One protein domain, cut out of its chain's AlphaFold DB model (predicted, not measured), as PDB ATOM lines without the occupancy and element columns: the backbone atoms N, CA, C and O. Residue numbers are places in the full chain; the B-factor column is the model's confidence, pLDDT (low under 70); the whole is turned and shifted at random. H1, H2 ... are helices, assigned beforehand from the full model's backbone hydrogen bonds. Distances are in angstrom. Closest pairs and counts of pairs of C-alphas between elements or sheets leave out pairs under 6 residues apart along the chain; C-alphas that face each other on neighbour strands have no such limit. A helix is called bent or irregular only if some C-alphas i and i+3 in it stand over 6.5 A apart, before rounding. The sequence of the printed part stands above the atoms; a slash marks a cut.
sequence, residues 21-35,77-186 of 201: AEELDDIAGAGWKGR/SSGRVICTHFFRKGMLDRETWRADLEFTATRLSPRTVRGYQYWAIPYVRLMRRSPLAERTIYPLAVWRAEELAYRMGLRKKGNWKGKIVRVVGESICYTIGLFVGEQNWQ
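Overview. This is residues 21 to 35 and 77 to 186 of the 201 residues of an uncharacterized protein of Mesorhizobium sp (UniProt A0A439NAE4). Two long helices, H5 and H6, meet near a corner as a narrow V; H4 runs across its open end, H3 packs on one side of the V, and H7 crosses over both arms on the other side. The short helices H1 and H2 pack on H4, away from the V. The printed part has 125 residues with seven named helices, H1 to H7 in chain order, and no named strand; its class is all helix. It is compact and rounded, with a radius of gyration of the C-alphas of 13.6 A and spans of 35 by 35 by 32 A.

Arrangement. H1, residues 21 to 28, only just touches residues 98 to 101 of H4, residues 94 to 107, with 3 pairs of C-alphas within 8 A; the closest are Ile 27 and Leu 101, 6.7 A apart. H2, residues 30 to 35, touches residues 102 to 106 of H4, about perpendicular at 77 degrees, with C-alphas 32 and 102 closest at 5.8 A. H3, residues 81 to 88, forms a helical hairpin with H4, opposite ways at a shallow tilt of 23 degrees; C-alphas 83 and 97 are closest at 6.5 A. H3 also touches residues 117 to 124 of H5, residues 110 to 127, at a steep tilt of 54 degrees, closest at C-alphas 82 and 124, 6.2 A. H3 touches residues 138 to 145 of H6, residues 131 to 151, about perpendicular at 87 degrees, closest at C-alphas 83 and 141, 6.3 A. Residues 145 to 149 of H6 touch H4, closest at C-alphas 149 and 99, 5.6 A. H5 and H6 only just touch, with 3 pairs of C-alphas within 8 A, and only at the corner, closest at C-alphas 127 and 134, 4.7 A. H7, residues 160 to 177, touches H6 with residues 160 to 166, at 75 degrees, closest at C-alphas 162 and 144, 4.3 A. Its residues 170 to 177 touch residues 111 to 116 of H5, at 76 degrees, closest at C-alphas 177 and 115, 3.7 A. H3 and H7 are apart. Every O i to N i+4 pair is within hydrogen-bond range in H1, H3, H4 and H7; the counts are 1 of 2 in H2, 12 of 14 in H5 and 15 of 17 in H6.

Along the chain. H1 begins at C-alpha 21, (166.479, 200.471, 147.511). H4 measures 19.5 A, H5 24.4 A, H6 29.8 A and H7 25.2 A from first to last C-alpha. H5 has a kink of 37 degrees near residue 119, H6 one of 35 degrees near residue 138. H2 and H6 are only just irregular: C-alphas 30 and 33 are 6.8 A apart, C-alphas 136 and 139 6.9 A. H7 ends at C-alpha 177, (177.227, 192.170, 173.250).

Size, cuts and confidence. The C-alphas of Gly 34 and Leu 132, 38.5 A apart, are the two farthest apart. Residues 36 to 76 are not printed, and C-alphas 35 and 77 are 14.4 A apart across the cut. Of the links printed whole, H6 to H7 is short and the others are tight. Mean pLDDT of the printed part is 82.8; residues 29 to 35, 77 to 79 and 156 are under 70.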
ATOM      1  N   ALA A  21     165.401 199.601 147.027       78.00
ATOM      2  CA  ALA A  21     166.479 200.471 147.511       78.00
ATOM      3  C   ALA A  21     166.114 201.174 148.835       78.00
ATOM      4  O   ALA A  21     166.930 201.238 149.748       78.00
ATOM      5  N   GLU A  22     164.860 201.613 148.974       80.44
ATOM      6  CA  GLU A  22     164.352 202.227 150.208       80.44
ATOM      7  C   GLU A  22     164.368 201.252 151.393       80.44
ATOM      8  O   GLU A  22     164.704 201.624 152.514       80.44
ATOM      9  N   GLU A  23     164.014 199.988 151.159       83.00
ATOM     10  CA  GLU A  23     164.025 198.953 152.193       83.00
ATOM     11  C   GLU A  23     165.447 198.586 152.618       83.00
ATOM     12  O   GLU A  23     165.693 198.318 153.794       83.00
ATOM     13  N   LEU A  24     166.394 198.593 151.679       80.50
ATOM     14  CA  LEU A  24     167.810 198.410 151.979       80.50
ATOM     15  C   LEU A  24     168.346 199.562 152.839       80.50
ATOM     16  O   LEU A  24     169.037 199.301 153.829       80.50
ATOM     17  N   ASP A  25     167.964 200.803 152.537       78.44
ATOM     18  CA  ASP A  25     168.299 201.980 153.347       78.44
ATOM     19  C   ASP A  25     167.665 201.920 154.752       78.44
ATOM     20  O   ASP A  25     168.322 202.228 155.756       78.44
ATOM     21  N   ASP A  26     166.415 201.450 154.854       80.75
ATOM     22  CA  ASP A  26     165.722 201.234 156.129       80.75
ATOM     23  C   ASP A  26     166.446 200.182 156.999       80.75
ATOM     24  O   ASP A  26     166.575 200.349 158.220       80.75
ATOM     25  N   ILE A  27     166.959 199.102 156.396       78.56
ATOM     26  CA  ILE A  27     167.746 198.076 157.105       78.56
ATOM     27  C   ILE A  27     169.123 198.626 157.506       78.56
ATOM     28  O   ILE A  27     169.608 198.362 158.615       78.56
ATOM     29  N   ALA A  28     169.748 199.417 156.632       74.69
ATOM     30  CA  ALA A  28     171.038 200.048 156.893       74.69
ATOM     31  C   ALA A  28     170.982 201.046 158.060       74.69
ATOM     32  O   ALA A  28     172.016 201.366 158.644       74.69
ATOM     33  N   GLY A  29     169.790 201.501 158.458       66.62
ATOM     34  CA  GLY A  29     169.613 202.369 159.622       66.62
ATOM     35  C   GLY A  29     169.887 203.849 159.342       66.62
ATOM     36  O   GLY A  29     169.675 204.677 160.228       66.62
ATOM     37  N   ALA A  30     170.324 204.191 158.125       60.25
ATOM     38  CA  ALA A  30     170.786 205.528 157.754       60.25
ATOM     39  C   ALA A  30     169.680 206.593 157.868       60.25
ATOM     40  O   ALA A  30     169.944 207.721 158.282       60.25
ATOM     41  N   GLY A  31     168.431 206.229 157.564       60.16
ATOM     42  CA  GLY A  31     167.296 207.157 157.581       60.16
ATOM     43  C   GLY A  31     166.615 207.340 158.941       60.16
ATOM     44  O   GLY A  31     166.000 208.377 159.179       60.16
ATOM     45  N   TRP A  32     166.709 206.366 159.853       66.44
ATOM     46  CA  TRP A  32     165.864 206.340 161.057       66.44
ATOM     47  C   TRP A  32     166.306 207.326 162.132       66.44
ATOM     48  O   TRP A  32     165.466 208.001 162.724       66.44
ATOM     49  N   LYS A  33     167.615 207.450 162.366       59.03
ATOM     50  CA  LYS A  33     168.133 208.372 163.385       59.03
ATOM     51  C   LYS A  33     167.900 209.829 162.970       59.03
ATOM     52  O   LYS A  33     167.292 210.576 163.722       59.03
ATOM     53  N   GLY A  34     168.210 210.172 161.716       55.00
ATOM     54  CA  GLY A  34     167.947 211.505 161.162       55.00
ATOM     55  C   GLY A  34     166.458 211.865 161.073       55.00
ATOM     56  O   GLY A  34     166.100 213.021 161.273       55.00
ATOM     57  N   ARG A  35     165.565 210.892 160.832       54.31
ATOM     58  CA  ARG A  35     164.108 211.115 160.844       54.31
ATOM     59  C   ARG A  35     163.551 211.266 162.259       54.31
ATOM     60  O   ARG A  35     162.651 212.076 162.445       54.31
ATOM     61  N   SER A  77     173.078 199.797 162.398       49.84
ATOM     62  CA  SER A  77     172.207 199.199 161.411       49.84
ATOM     63  C   SER A  77     171.011 198.675 162.171       49.84
ATOM     64  O   SER A  77     171.209 198.020 163.206       49.84
ATOM     65  N   SER A  78     169.799 198.918 161.683       60.06
ATOM     66  CA  SER A  78     168.638 198.364 162.365       60.06
ATOM     67  C   SER A  78     168.789 196.839 162.458       60.06
ATOM     68  O   SER A  78     168.507 196.277 163.506       60.06
ATOM     69  N   GLY A  79     169.436 196.182 161.478       63.62
ATOM     70  CA  GLY A  79     170.213 194.948 161.704       63.62
ATOM     71  C   GLY A  79     169.390 193.740 162.169       63.62
ATOM     72  O   GLY A  79     169.940 192.751 162.658       63.62
ATOM     73  N   ARG A  80     168.061 193.817 162.035       84.31
ATOM     74  CA  ARG A  80     167.091 192.811 162.478       84.31
ATOM     75  C   ARG A  80     166.977 191.692 161.455       84.31
ATOM     76  O   ARG A  80     166.019 191.612 160.689       84.31
ATOM     77  N   VAL A  81     167.970 190.809 161.447       88.44
ATOM     78  CA  VAL A  81     168.106 189.760 160.426       88.44
ATOM     79  C   VAL A  81     166.954 188.745 160.420       88.44
ATOM     80  O   VAL A  81     166.515 188.336 159.351       88.44
ATOM     81  N   ILE A  82     166.394 188.391 161.585       90.50
ATOM     82  CA  ILE A  82     165.293 187.411 161.682       90.50
ATOM     83  C   ILE A  82     163.971 188.008 161.187       90.50
ATOM     84  O   ILE A  82     163.298 187.407 160.357       90.50
ATOM     85  N   CYS A  83     163.594 189.198 161.662       89.50
ATOM     86  CA  CYS A  83     162.361 189.857 161.218       89.50
ATOM     87  C   CYS A  83     162.425 190.205 159.723       89.50
ATOM     88  O   CYS A  83     161.434 190.041 159.021       89.50
ATOM     89  N   THR A  84     163.603 190.585 159.218       89.25
ATOM     90  CA  THR A  84     163.826 190.830 157.782       89.25
ATOM     91  C   THR A  84     163.724 189.546 156.955       89.25
ATOM     92  O   THR A  84     163.161 189.571 155.866       89.25
ATOM     93  N   HIS A  85     164.194 188.404 157.472       89.31
ATOM     94  CA  HIS A  85     164.005 187.108 156.811       89.31
ATOM     95  C   HIS A  85     162.514 186.782 156.621       89.31
ATOM     96  O   HIS A  85     162.099 186.446 155.513       89.31
ATOM     97  N   PHE A  86     161.699 186.953 157.667       89.06
ATOM     98  CA  PHE A  86     160.252 186.734 157.587       89.06
ATOM     99  C   PHE A  86     159.529 187.751 156.711       89.06
ATOM    100  O   PHE A  86     158.628 187.371 155.965       89.06
ATOM    101  N   PHE A  87     159.939 189.022 156.767       88.62
ATOM    102  CA  PHE A  87     159.422 190.056 155.874       88.62
ATOM    103  C   PHE A  87     159.627 189.649 154.419       88.62
ATOM    104  O   PHE A  87     158.651 189.583 153.688       88.62
ATOM    105  N   ARG A  88     160.840 189.236 154.031       86.50
ATOM    106  CA  ARG A  88     161.161 188.806 152.657       86.50
ATOM    107  C   ARG A  88     160.425 187.555 152.182       86.50
ATOM    108  O   ARG A  88     160.311 187.346 150.981       86.50
ATOM    109  N   LYS A  89     159.928 186.722 153.096       85.69
ATOM    110  CA  LYS A  89     159.042 185.592 152.767       85.69
ATOM    111  C   LYS A  89     157.559 185.984 152.716       85.69
ATOM    112  O   LYS A  89     156.713 185.122 152.510       85.69
ATOM    113  N   GLY A  90     157.224 187.256 152.940       85.81
ATOM    114  CA  GLY A  90     155.844 187.743 153.009       85.81
ATOM    115  C   GLY A  90     155.097 187.317 154.279       85.81
ATOM    116  O   GLY A  90     153.877 187.410 154.334       85.81
ATOM    117  N   MET A  91     155.814 186.839 155.300       85.94
ATOM    118  CA  MET A  91     155.237 186.319 156.548       85.94
ATOM    119  C   MET A  91     155.146 187.375 157.655       85.94
ATOM    120  O   MET A  91     154.594 187.119 158.722       85.94
ATOM    121  N   LEU A  92     155.723 188.553 157.428       86.19
ATOM    122  CA  LEU A  92     155.653 189.692 158.332       86.19
ATOM    123  C   LEU A  92     155.212 190.917 157.537       86.19
ATOM    124  O   LEU A  92     155.736 191.173 156.457       86.19
ATOM    125  N   ASP A  93     154.260 191.667 158.080       88.12
ATOM    126  CA  ASP A  93     153.764 192.884 157.447       88.12
ATOM    127  C   ASP A  93     154.825 194.002 157.420       88.12
ATOM    128  O   ASP A  93     155.632 194.142 158.346       88.12
ATOM    129  N   ARG A  94     154.788 194.826 156.364       86.06
ATOM    130  CA  ARG A  94     155.749 195.909 156.106       86.06
ATOM    131  C   ARG A  94     155.789 196.937 157.232       86.06
ATOM    132  O   ARG A  94     156.877 197.361 157.616       86.06
ATOM    133  N   GLU A  95     154.640 197.352 157.761       86.75
ATOM    134  CA  GLU A  95     154.581 198.378 158.811       86.75
ATOM    135  C   GLU A  95     155.145 197.840 160.125       86.75
ATOM    136  O   GLU A  95     155.923 198.506 160.808       86.75
ATOM    137  N   THR A  96     154.806 196.590 160.446       86.88
ATOM    138  CA  THR A  96     155.293 195.915 161.656       86.88
ATOM    139  C   THR A  96     156.807 195.683 161.585       86.88
ATOM    140  O   THR A  96     157.519 195.890 162.569       86.88
ATOM    141  N   TRP A  97     157.315 195.292 160.416       89.06
ATOM    142  CA  TRP A  97     158.747 195.161 160.157       89.06
ATOM    143  C   TRP A  97     159.475 196.507 160.278       89.06
ATOM    144  O   TRP A  97     160.432 196.601 161.044       89.06
ATOM    145  N   ARG A  98     158.985 197.568 159.620       87.25
ATOM    146  CA  ARG A  98     159.563 198.921 159.725       87.25
ATOM    147  C   ARG A  98     159.590 199.434 161.163       87.25
ATOM    148  O   ARG A  98     160.600 199.989 161.581       87.25
ATOM    149  N   ALA A  99     158.546 199.176 161.947       86.88
ATOM    150  CA  ALA A  99     158.518 199.535 163.364       86.88
ATOM    151  C   ALA A  99     159.596 198.816 164.193       86.88
ATOM    152  O   ALA A  99     160.173 199.421 165.097       86.88
ATOM    153  N   ASP A 100     159.894 197.543 163.901       88.12
ATOM    154  CA  ASP A 100     160.999 196.808 164.540       88.12
ATOM    155  C   ASP A 100     162.360 197.411 164.148       88.12
ATOM    156  O   ASP A 100     163.237 197.541 165.011       88.12
ATOM    157  N   LEU A 101     162.523 197.852 162.895       87.38
ATOM    158  CA  LEU A 101     163.742 198.525 162.438       87.38
ATOM    159  C   LEU A 101     163.932 199.891 163.107       87.38
ATOM    160  O   LEU A 101     164.992 200.150 163.679       87.38
ATOM    161  N   GLU A 102     162.896 200.730 163.097       85.56
ATOM    162  CA  GLU A 102     162.899 202.057 163.713       85.56
ATOM    163  C   GLU A 102     163.172 201.970 165.214       85.56
ATOM    164  O   GLU A 102     164.056 202.652 165.740       85.56
ATOM    165  N   PHE A 103     162.447 201.094 165.914       85.50
ATOM    166  CA  PHE A 103     162.635 200.877 167.342       85.50
ATOM    167  C   PHE A 103     164.078 200.462 167.654       85.50
ATOM    168  O   PHE A 103     164.665 200.931 168.630       85.50
ATOM    169  N   THR A 104     164.659 199.594 166.826       84.88
ATOM    170  CA  THR A 104     166.027 199.114 167.028       84.88
ATOM    171  C   THR A 104     167.053 200.213 166.788       84.88
ATOM    172  O   THR A 104     167.950 200.385 167.609       84.88
ATOM    173  N   ALA A 105     166.891 200.991 165.717       82.31
ATOM    174  CA  ALA A 105     167.796 202.083 165.370       82.31
ATOM    175  C   ALA A 105     167.756 203.242 166.382       82.31
ATOM    176  O   ALA A 105     168.777 203.884 166.632       82.31
ATOM    177  N   THR A 106     166.587 203.515 166.972       80.69
ATOM    178  CA  THR A 106     166.379 204.688 167.841       80.69
ATOM    179  C   THR A 106     166.470 204.377 169.333       80.69
ATOM    180  O   THR A 106     166.920 205.224 170.102       80.69
ATOM    181  N   ARG A 107     166.041 203.186 169.777       80.94
ATOM    182  CA  ARG A 107     165.861 202.878 171.209       80.94
ATOM    183  C   ARG A 107     166.723 201.738 171.735       80.94
ATOM    184  O   ARG A 107     166.754 201.541 172.951       80.94
ATOM    185  N   LEU A 108     167.392 200.971 170.874       82.69
ATOM    186  CA  LEU A 108     168.197 199.828 171.299       82.69
ATOM    187  C   LEU A 108     169.686 200.174 171.328       82.69
ATOM    188  O   LEU A 108     170.209 200.841 170.441       82.69
ATOM    189  N   SER A 109     170.392 199.716 172.366       83.31
ATOM    190  CA  SER A 109     171.825 199.993 172.474       83.31
ATOM    191  C   SER A 109     172.606 199.246 171.379       83.31
ATOM    192  O   SER A 109     172.305 198.073 171.121       83.31
ATOM    193  N   PRO A 110     173.665 199.844 170.796       81.88
ATOM    194  CA  PRO A 110     174.515 199.154 169.822       81.88
ATOM    195  C   PRO A 110     175.095 197.838 170.362       81.88
ATOM    196  O   PRO A 110     175.255 196.870 169.626       81.88
ATOM    197  N   ARG A 111     175.350 197.754 171.677       84.75
ATOM    198  CA  ARG A 111     175.799 196.521 172.348       84.75
ATOM    199  C   ARG A 111     174.769 195.404 172.215       84.75
ATOM    200  O   ARG A 111     175.111 194.315 171.769       84.75
ATOM    201  N   THR A 112     173.513 195.693 172.544       86.12
ATOM    202  CA  THR A 112     172.409 194.735 172.415       86.12
ATOM    203  C   THR A 112     172.231 194.285 170.965       86.12
ATOM    204  O   THR A 112     172.021 193.099 170.727       86.12
ATOM    205  N   VAL A 113     172.353 195.200 169.995       86.31
ATOM    206  CA  VAL A 113     172.256 194.871 168.561       86.31
ATOM    207  C   VAL A 113     173.372 193.912 168.137       86.31
ATOM    208  O   VAL A 113     173.080 192.882 167.535       86.31
ATOM    209  N   ARG A 114     174.628 194.180 168.516       87.00
ATOM    210  CA  ARG A 114     175.768 193.302 168.192       87.00
ATOM    211  C   ARG A 114     175.619 191.909 168.801       87.00
ATOM    212  O   ARG A 114     175.802 190.910 168.110       87.00
ATOM    213  N   GLY A 115     175.230 191.828 170.075       86.75
ATOM    214  CA  GLY A 115     175.009 190.540 170.731       86.75
ATOM    215  C   GLY A 115     173.832 189.761 170.144       86.75
ATOM    216  O   GLY A 115     173.892 188.539 170.061       86.75
ATOM    217  N   TYR A 116     172.792 190.454 169.668       90.38
ATOM    218  CA  TYR A 116     171.723 189.842 168.880       90.38
ATOM    219  C   TYR A 116     172.250 189.279 167.555       90.38
ATOM    220  O   TYR A 116     172.022 188.112 167.246       90.38
ATOM    221  N   GLN A 117     172.982 190.087 166.785       89.75
ATOM    222  CA  GLN A 117     173.505 189.697 165.475       89.75
ATOM    223  C   GLN A 117     174.419 188.469 165.554       89.75
ATOM    224  O   GLN A 117     174.344 187.613 164.675       89.75
ATOM    225  N   TYR A 118     175.209 188.345 166.625       89.69
ATOM    226  CA  TYR A 118     176.133 187.228 166.832       89.69
ATOM    227  C   TYR A 118     175.471 185.853 166.686       89.69
ATOM    228  O   TYR A 118     175.977 184.992 165.971       89.69
ATOM    229  N   TRP A 119     174.322 185.643 167.331       90.31
ATOM    230  CA  TRP A 119     173.598 184.372 167.236       90.31
ATOM    231  C   TRP A 119     172.540 184.388 166.129       90.31
ATOM    232  O   TRP A 119     172.245 183.350 165.539       90.31
ATOM    233  N   ALA A 120     171.969 185.552 165.817       90.56
ATOM    234  CA  ALA A 120     170.880 185.651 164.856       90.56
ATOM    235  C   ALA A 120     171.346 185.408 163.413       90.56
ATOM    236  O   ALA A 120     170.622 184.771 162.654       90.56
ATOM    237  N   ILE A 121     172.547 185.854 163.030       90.19
ATOM    238  CA  ILE A 121     173.104 185.624 161.686       90.19
ATOM    239  C   ILE A 121     173.257 184.122 161.375       90.19
ATOM    240  O   ILE A 121     172.676 183.667 160.384       90.19
ATOM    241  N   PRO A 122     173.974 183.311 162.185       90.62
ATOM    242  CA  PRO A 122     174.066 181.875 161.926       90.62
ATOM    243  C   PRO A 122     172.699 181.187 162.025       90.62
ATOM    244  O   PRO A 122     172.437 180.250 161.273       90.62
ATOM    245  N   TYR A 123     171.796 181.683 162.877       91.00
ATOM    246  CA  TYR A 123     170.442 181.147 162.968       91.00
ATOM    247  C   TYR A 123     169.611 181.414 161.703       91.00
ATOM    248  O   TYR A 123     168.903 180.521 161.255       91.00
ATOM    249  N   VAL A 124     169.729 182.581 161.057       89.69
ATOM    250  CA  VAL A 124     169.064 182.828 159.761       89.69
ATOM    251  C   VAL A 124     169.597 181.895 158.679       89.69
ATOM    252  O   VAL A 124     168.812 181.348 157.908       89.69
ATOM    253  N   ARG A 125     170.908 181.631 158.653       89.25
ATOM    254  CA  ARG A 125     171.470 180.624 157.739       89.25
ATOM    255  C   ARG A 125     170.887 179.228 157.998       89.25
ATOM    256  O   ARG A 125     170.651 178.492 157.044       89.25
ATOM    257  N   LEU A 126     170.620 178.873 159.258       89.81
ATOM    258  CA  LEU A 126     169.925 177.632 159.613       89.81
ATOM    259  C   LEU A 126     168.457 177.647 159.160       89.81
ATOM    260  O   LEU A 126     168.009 176.668 158.572       89.81
ATOM    261  N   MET A 127     167.732 178.748 159.375       88.25
ATOM    262  CA  MET A 127     166.342 178.916 158.929       88.25
ATOM    263  C   MET A 127     166.192 178.717 157.421       88.25
ATOM    264  O   MET A 127     165.291 178.013 156.986       88.25
ATOM    265  N   ARG A 128     167.131 179.242 156.623       85.94
ATOM    266  CA  ARG A 128     167.155 179.047 155.161       85.94
ATOM    267  C   ARG A 128     167.284 177.583 154.730       85.94
ATOM    268  O   ARG A 128     166.942 177.261 153.601       85.94
ATOM    269  N   ARG A 129     167.814 176.715 155.596       86.12
ATOM    270  CA  ARG A 129     168.021 175.281 155.331       86.12
ATOM    271  C   ARG A 129     167.001 174.389 156.034       86.12
ATOM    272  O   ARG A 129     166.934 173.203 155.734       86.12
ATOM    273  N   SER A 130     166.283 174.916 157.024       86.12
ATOM    274  CA  SER A 130     165.416 174.132 157.899       86.12
ATOM    275  C   SER A 130     164.118 174.882 158.202       86.12
ATOM    276  O   SER A 130     164.122 175.794 159.040       86.12
ATOM    277  N   PRO A 131     162.979 174.450 157.631       84.19
ATOM    278  CA  PRO A 131     161.679 175.034 157.956       84.19
ATOM    279  C   PRO A 131     161.289 174.787 159.418       84.19
ATOM    280  O   PRO A 131     160.510 175.543 159.990       84.19
ATOM    281  N   LEU A 132     161.843 173.757 160.070       86.75
ATOM    282  CA  LEU A 132     161.608 173.513 161.494       86.75
ATOM    283  C   LEU A 132     162.216 174.619 162.358       86.75
ATOM    284  O   LEU A 132     161.528 175.151 163.226       86.75
ATOM    285  N   ALA A 133     163.471 175.000 162.099       88.25
ATOM    286  CA  ALA A 133     164.120 176.092 162.825       88.25
ATOM    287  C   ALA A 133     163.315 177.388 162.675       88.25
ATOM    288  O   ALA A 133     162.963 178.050 163.653       88.25
ATOM    289  N   GLU A 134     162.924 177.688 161.445       88.88
ATOM    290  CA  GLU A 134     162.145 178.872 161.144       88.88
ATOM    291  C   GLU A 134     160.749 178.813 161.831       88.88
ATOM    292  O   GLU A 134     160.328 179.798 162.445       88.88
ATOM    293  N   ARG A 135     160.081 177.646 161.889       88.19
ATOM    294  CA  ARG A 135     158.767 177.475 162.548       88.19
ATOM    295  C   ARG A 135     158.851 177.676 164.054       88.19
ATOM    296  O   ARG A 135     157.906 178.187 164.653       88.19
ATOM    297  N   THR A 136     159.975 177.308 164.667       89.81
ATOM    298  CA  THR A 136     160.173 177.490 166.110       89.81
ATOM    299  C   THR A 136     160.376 178.952 166.500       89.81
ATOM    300  O   THR A 136     159.833 179.389 167.515       89.81
ATOM    301  N   ILE A 137     161.107 179.734 165.698       90.69
ATOM    302  CA  ILE A 137     161.398 181.137 166.025       90.69
ATOM    303  C   ILE A 137     160.304 182.100 165.550       90.69
ATOM    304  O   ILE A 137     160.146 183.174 166.131       90.69
ATOM    305  N   TYR A 138     159.529 181.728 164.526       90.25
ATOM    306  CA  TYR A 138     158.459 182.553 163.962       90.25
ATOM    307  C   TYR A 138     157.501 183.151 165.009       90.25
ATOM    308  O   TYR A 138     157.364 184.375 165.037       90.25
ATOM    309  N   PRO A 139     156.888 182.376 165.931       88.25
ATOM    310  CA  PRO A 139     155.985 182.952 166.930       88.25
ATOM    311  C   PRO A 139     156.684 183.970 167.840       88.25
ATOM    312  O   PRO A 139     156.090 184.988 168.188       88.25
ATOM    313  N   LEU A 140     157.959 183.752 168.183       87.88
ATOM    314  CA  LEU A 140     158.739 184.701 168.982       87.88
ATOM    315  C   LEU A 140     159.007 186.001 168.216       87.88
ATOM    316  O   LEU A 140     158.914 187.085 168.799       87.88
ATOM    317  N   ALA A 141     159.315 185.900 166.920       87.12
ATOM    318  CA  ALA A 141     159.517 187.052 166.050       87.12
ATOM    319  C   ALA A 141     158.230 187.877 165.914       87.12
ATOM    320  O   ALA A 141     158.272 189.090 166.113       87.12
ATOM    321  N   VAL A 142     157.088 187.223 165.675       86.81
ATOM    322  CA  VAL A 142     155.777 187.883 165.558       86.81
ATOM    323  C   VAL A 142     155.373 188.552 166.869       86.81
ATOM    324  O   VAL A 142     155.068 189.742 166.868       86.81
ATOM    325  N   TRP A 143     155.433 187.852 168.010       87.12
ATOM    326  CA  TRP A 143     155.048 188.445 169.299       87.12
ATOM    327  C   TRP A 143     155.895 189.664 169.657       87.12
ATOM    328  O   TRP A 143     155.374 190.638 170.201       87.12
ATOM    329  N   ARG A 144     157.200 189.628 169.359       85.25
ATOM    330  CA  ARG A 144     158.068 190.793 169.543       85.25
ATOM    331  C   ARG A 144     157.668 191.924 168.599       85.25
ATOM    332  O   ARG A 144     157.535 193.051 169.063       85.25
ATOM    333  N   ALA A 145     157.482 191.636 167.314       84.88
ATOM    334  CA  ALA A 145     157.157 192.640 166.307       84.88
ATOM    335  C   ALA A 145     155.820 193.345 166.620       84.88
ATOM    336  O   ALA A 145     155.744 194.571 166.573       84.88
ATOM    337  N   GLU A 146     154.804 192.602 167.069       85.88
ATOM    338  CA  GLU A 146     153.527 193.156 167.542       85.88
ATOM    339  C   GLU A 146     153.688 194.083 168.756       85.88
ATOM    340  O   GLU A 146     153.073 195.149 168.814       85.88
ATOM    341  N   GLU A 147     154.516 193.697 169.732       86.12
ATOM    342  CA  GLU A 147     154.789 194.527 170.908       86.12
ATOM    343  C   GLU A 147     155.537 195.812 170.532       86.12
ATOM    344  O   GLU A 147     155.258 196.878 171.082       86.12
ATOM    345  N   LEU A 148     156.470 195.747 169.580       85.31
ATOM    346  CA  LEU A 148     157.158 196.943 169.098       85.31
ATOM    347  C   LEU A 148     156.216 197.851 168.310       85.31
ATOM    348  O   LEU A 148     156.198 199.049 168.574       85.31
ATOM    349  N   ALA A 149     155.359 197.299 167.449       83.94
ATOM    350  CA  ALA A 149     154.324 198.065 166.760       83.94
ATOM    351  C   ALA A 149     153.372 198.771 167.746       83.94
ATOM    352  O   ALA A 149     153.018 199.930 167.538       83.94
ATOM    353  N   TYR A 150     153.014 198.126 168.864       85.56
ATOM    354  CA  TYR A 150     152.271 198.778 169.950       85.56
ATOM    355  C   TYR A 150     153.054 199.946 170.569       85.56
ATOM    356  O   TYR A 150     152.512 201.038 170.730       85.56
ATOM    357  N   ARG A 151     154.347 199.762 170.866       81.62
ATOM    358  CA  ARG A 151     155.201 200.826 171.432       81.62
ATOM    359  C   ARG A 151     155.468 201.987 170.476       81.62
ATOM    360  O   ARG A 151     155.754 203.087 170.946       81.62
ATOM    361  N   MET A 152     155.388 201.737 169.174       79.19
ATOM    362  CA  MET A 152     155.490 202.748 168.122       79.19
ATOM    363  C   MET A 152     154.142 203.414 167.809       79.19
ATOM    364  O   MET A 152     154.074 204.281 166.949       79.19
ATOM    365  N   GLY A 153     153.062 203.041 168.509       80.56
ATOM    366  CA  GLY A 153     151.735 203.634 168.325       80.56
ATOM    367  C   GLY A 153     150.972 203.126 167.098       80.56
ATOM    368  O   GLY A 153     149.850 203.565 166.863       80.56
ATOM    369  N   LEU A 154     151.528 202.166 166.353       78.88
ATOM    370  CA  LEU A 154     150.890 201.558 165.178       78.88
ATOM    371  C   LEU A 154     149.795 200.550 165.556       78.88
ATOM    372  O   LEU A 154     148.929 200.222 164.749       78.88
ATOM    373  N   ARG A 155     149.795 200.055 166.801       75.81
ATOM    374  CA  ARG A 155     148.721 199.206 167.336       75.81
ATOM    375  C   ARG A 155     148.149 199.748 168.636       75.81
ATOM    376  O   ARG A 155     148.854 200.315 169.457       75.81
ATOM    377  N   LYS A 156     146.855 199.482 168.858       67.31
ATOM    378  CA  LYS A 156     146.115 199.876 170.073       67.31
ATOM    379  C   LYS A 156     146.307 198.922 171.261       67.31
ATOM    380  O   LYS A 156     146.006 199.301 172.389       67.31
ATOM    381  N   LYS A 157     146.777 197.688 171.034       71.06
ATOM    382  CA  LYS A 157     146.926 196.650 172.071       71.06
ATOM    383  C   LYS A 157     148.304 195.994 171.991       71.06
ATOM    384  O   LYS A 157     148.666 195.484 170.935       71.06
ATOM    385  N   GLY A 158     149.030 196.004 173.108       71.44
ATOM    386  CA  GLY A 158     150.320 195.329 173.257       71.44
ATOM    387  C   GLY A 158     150.179 193.827 173.491       71.44
ATOM    388  O   GLY A 158     149.101 193.334 173.844       71.44
ATOM    389  N   ASN A 159     151.281 193.099 173.317       76.94
ATOM    390  CA  ASN A 159     151.335 191.653 173.507       76.94
ATOM    391  C   ASN A 159     152.220 191.331 174.719       76.94
ATOM    392  O   ASN A 159     153.439 191.492 174.688       76.94
ATOM    393  N   TRP A 160     151.612 190.831 175.800       77.75
ATOM    394  CA  TRP A 160     152.336 190.524 177.040       77.75
ATOM    395  C   TRP A 160     153.451 189.484 176.835       77.75
ATOM    396  O   TRP A 160     154.508 189.590 177.460       77.75
ATOM    397  N   LYS A 161     153.263 188.530 175.906       80.62
ATOM    398  CA  LYS A 161     154.301 187.563 175.518       80.62
ATOM    399  C   LYS A 161     155.466 188.273 174.837       80.62
ATOM    400  O   LYS A 161     156.620 188.028 175.179       80.62
ATOM    401  N   GLY A 162     155.162 189.215 173.944       78.19
ATOM    402  CA  GLY A 162     156.149 190.077 173.297       78.19
ATOM    403  C   GLY A 162     156.961 190.898 174.297       78.19
ATOM    404  O   GLY A 162     158.181 190.992 174.171       78.19
ATOM    405  N   LYS A 163     156.320 191.412 175.356       83.75
ATOM    406  CA  LYS A 163     156.999 192.148 176.432       83.75
ATOM    407  C   LYS A 163     158.022 191.284 177.177       83.75
ATOM    408  O   LYS A 163     159.129 191.755 177.427       83.75
ATOM    409  N   ILE A 164     157.689 190.028 177.488       84.44
ATOM    410  CA  ILE A 164     158.617 189.082 178.136       84.44
ATOM    411  C   ILE A 164     159.780 188.741 177.203       84.44
ATOM    412  O   ILE A 164     160.936 188.876 177.600       84.44
ATOM    413  N   VAL A 165     159.484 188.372 175.951       84.31
ATOM    414  CA  VAL A 165     160.503 188.077 174.928       84.31
ATOM    415  C   VAL A 165     161.450 189.259 174.755       84.31
ATOM    416  O   VAL A 165     162.658 189.079 174.614       84.31
ATOM    417  N   ARG A 166     160.921 190.483 174.815       84.06
ATOM    418  CA  ARG A 166     161.715 191.702 174.745       84.06
ATOM    419  C   ARG A 166     162.649 191.843 175.941       84.06
ATOM    420  O   ARG A 166     163.842 192.005 175.729       84.06
ATOM    421  N   VAL A 167     162.130 191.766 177.163       84.00
ATOM    422  CA  VAL A 167     162.933 191.957 178.382       84.00
ATOM    423  C   VAL A 167     164.031 190.897 178.486       84.00
ATOM    424  O   VAL A 167     165.201 191.237 178.650       84.00
ATOM    425  N   VAL A 168     163.679 189.621 178.322       84.56
ATOM    426  CA  VAL A 168     164.638 188.510 178.400       84.56
ATOM    427  C   VAL A 168     165.636 188.570 177.242       84.56
ATOM    428  O   VAL A 168     166.845 188.526 177.465       84.56
ATOM    429  N   GLY A 169     165.144 188.737 176.012       82.31
ATOM    430  CA  GLY A 169     165.982 188.789 174.818       82.31
ATOM    431  C   GLY A 169     166.963 189.957 174.837       82.31
ATOM    432  O   GLY A 169     168.135 189.763 174.535       82.31
ATOM    433  N   GLU A 170     166.528 191.154 175.238       86.06
ATOM    434  CA  GLU A 170     167.403 192.332 175.327       86.06
ATOM    435  C   GLU A 170     168.478 192.167 176.401       86.06
ATOM    436  O   GLU A 170     169.615 192.569 176.170       86.06
ATOM    437  N   SER A 171     168.153 191.522 177.524       86.44
ATOM    438  CA  SER A 171     169.108 191.271 178.608       86.44
ATOM    439  C   SER A 171     170.194 190.285 178.171       86.44
ATOM    440  O   SER A 171     171.380 190.568 178.310       86.44
ATOM    441  N   ILE A 172     169.800 189.163 177.557       87.38
ATOM    442  CA  ILE A 172     170.737 188.159 177.029       87.38
ATOM    443  C   ILE A 172     171.599 188.762 175.914       87.38
ATOM    444  O   ILE A 172     172.821 188.627 175.932       87.38
ATOM    445  N   CYS A 173     170.981 189.471 174.963       86.94
ATOM    446  CA  CYS A 173     171.704 190.087 173.851       86.94
ATOM    447  C   CYS A 173     172.648 191.197 174.329       86.94
ATOM    448  O   CYS A 173     173.728 191.353 173.769       86.94
ATOM    449  N   TYR A 174     172.285 191.948 175.374       87.94
ATOM    450  CA  TYR A 174     173.191 192.920 175.982       87.94
ATOM    451  C   TYR A 174     174.418 192.228 176.581       87.94
ATOM    452  O   TYR A 174     175.535 192.630 176.271       87.94
ATOM    453  N   THR A 175     174.221 191.162 177.364       88.56
ATOM    454  CA  THR A 175     175.319 190.404 177.980       88.56
ATOM    455  C   THR A 175     176.262 189.822 176.933       88.56
ATOM    456  O   THR A 175     177.468 190.005 177.044       88.56
ATOM    457  N   ILE A 176     175.740 189.196 175.872       88.88
ATOM    458  CA  ILE A 176     176.568 188.691 174.760       88.88
ATOM    459  C   ILE A 176     177.321 189.848 174.089       88.88
ATOM    460  O   ILE A 176     178.513 189.748 173.814       88.88
ATOM    461  N   GLY A 177     176.651 190.982 173.877       86.19
ATOM    462  CA  GLY A 177     177.227 192.170 173.250       86.19
ATOM    463  C   GLY A 177     178.341 192.862 174.043       86.19
ATOM    464  O   GLY A 177     179.004 193.746 173.489       86.19
ATOM    465  N   LEU A 178     178.552 192.486 175.311       88.06
ATOM    466  CA  LEU A 178     179.723 192.891 176.094       88.06
ATOM    467  C   LEU A 178     180.989 192.131 175.681       88.06
ATOM    468  O   LEU A 178     182.080 192.667 175.839       88.06
ATOM    469  N   PHE A 179     180.847 190.922 175.132       88.44
ATOM    470  CA  PHE A 179     181.961 190.023 174.806       88.44
ATOM    471  C   PHE A 179     182.192 189.842 173.301       88.44
ATOM    472  O   PHE A 179     183.121 189.141 172.908       88.44
ATOM    473  N   VAL A 180     181.367 190.458 172.450       85.44
ATOM    474  CA  VAL A 180     181.405 190.265 170.994       85.44
ATOM    475  C   VAL A 180     181.602 191.592 170.252       85.44
ATOM    476  O   VAL A 180     181.050 192.629 170.631       85.44
ATOM    477  N   GLY A 181     182.401 191.544 169.181       81.06
ATOM    478  CA  GLY A 181     182.638 192.660 168.261       81.06
ATOM    479  C   GLY A 181     181.482 192.925 167.289       81.06
ATOM    480  O   GLY A 181     180.436 192.277 167.329       81.06
ATOM    481  N   GLU A 182     181.662 193.896 166.398       79.69
ATOM    482  CA  GLU A 182     180.691 194.180 165.333       79.69
ATOM    483  C   GLU A 182     180.526 192.985 164.388       79.69
ATOM    484  O   GLU A 182     181.475 192.243 164.135       79.69
ATOM    485  N   GLN A 183     179.298 192.764 163.917       81.38
ATOM    486  CA  GLN A 183     178.948 191.626 163.072       81.38
ATOM    487  C   GLN A 183     178.536 192.111 161.681       81.38
ATOM    488  O   GLN A 183     177.718 193.021 161.549       81.38
ATOM    489  N   ASN A 184     179.058 191.452 160.646       78.88
ATOM    490  CA  ASN A 184     178.776 191.774 159.245       78.88
ATOM    491  C   ASN A 184     177.444 191.157 158.801       78.88
ATOM    492  O   ASN A 184     177.402 190.151 158.095       78.88
ATOM    493  N   TRP A 185     176.333 191.748 159.227       75.44
ATOM    494  CA  TRP A 185     174.995 191.287 158.846       75.44
ATOM    495  C   TRP A 185     174.691 191.527 157.357       75.44
ATOM    496  O   TRP A 185     173.871 190.810 156.796       75.44
ATOM    497  N   GLN A 186     175.355 192.486 156.702       76.25
ATOM    498  CA  GLN A 186     175.186 192.776 155.272       76.25
ATOM    499  C   GLN A 186     175.570 191.578 154.400       76.25
ATOM    500  O   GLN A 186     174.938 191.330 153.374       76.25
TER     501      GLN A 186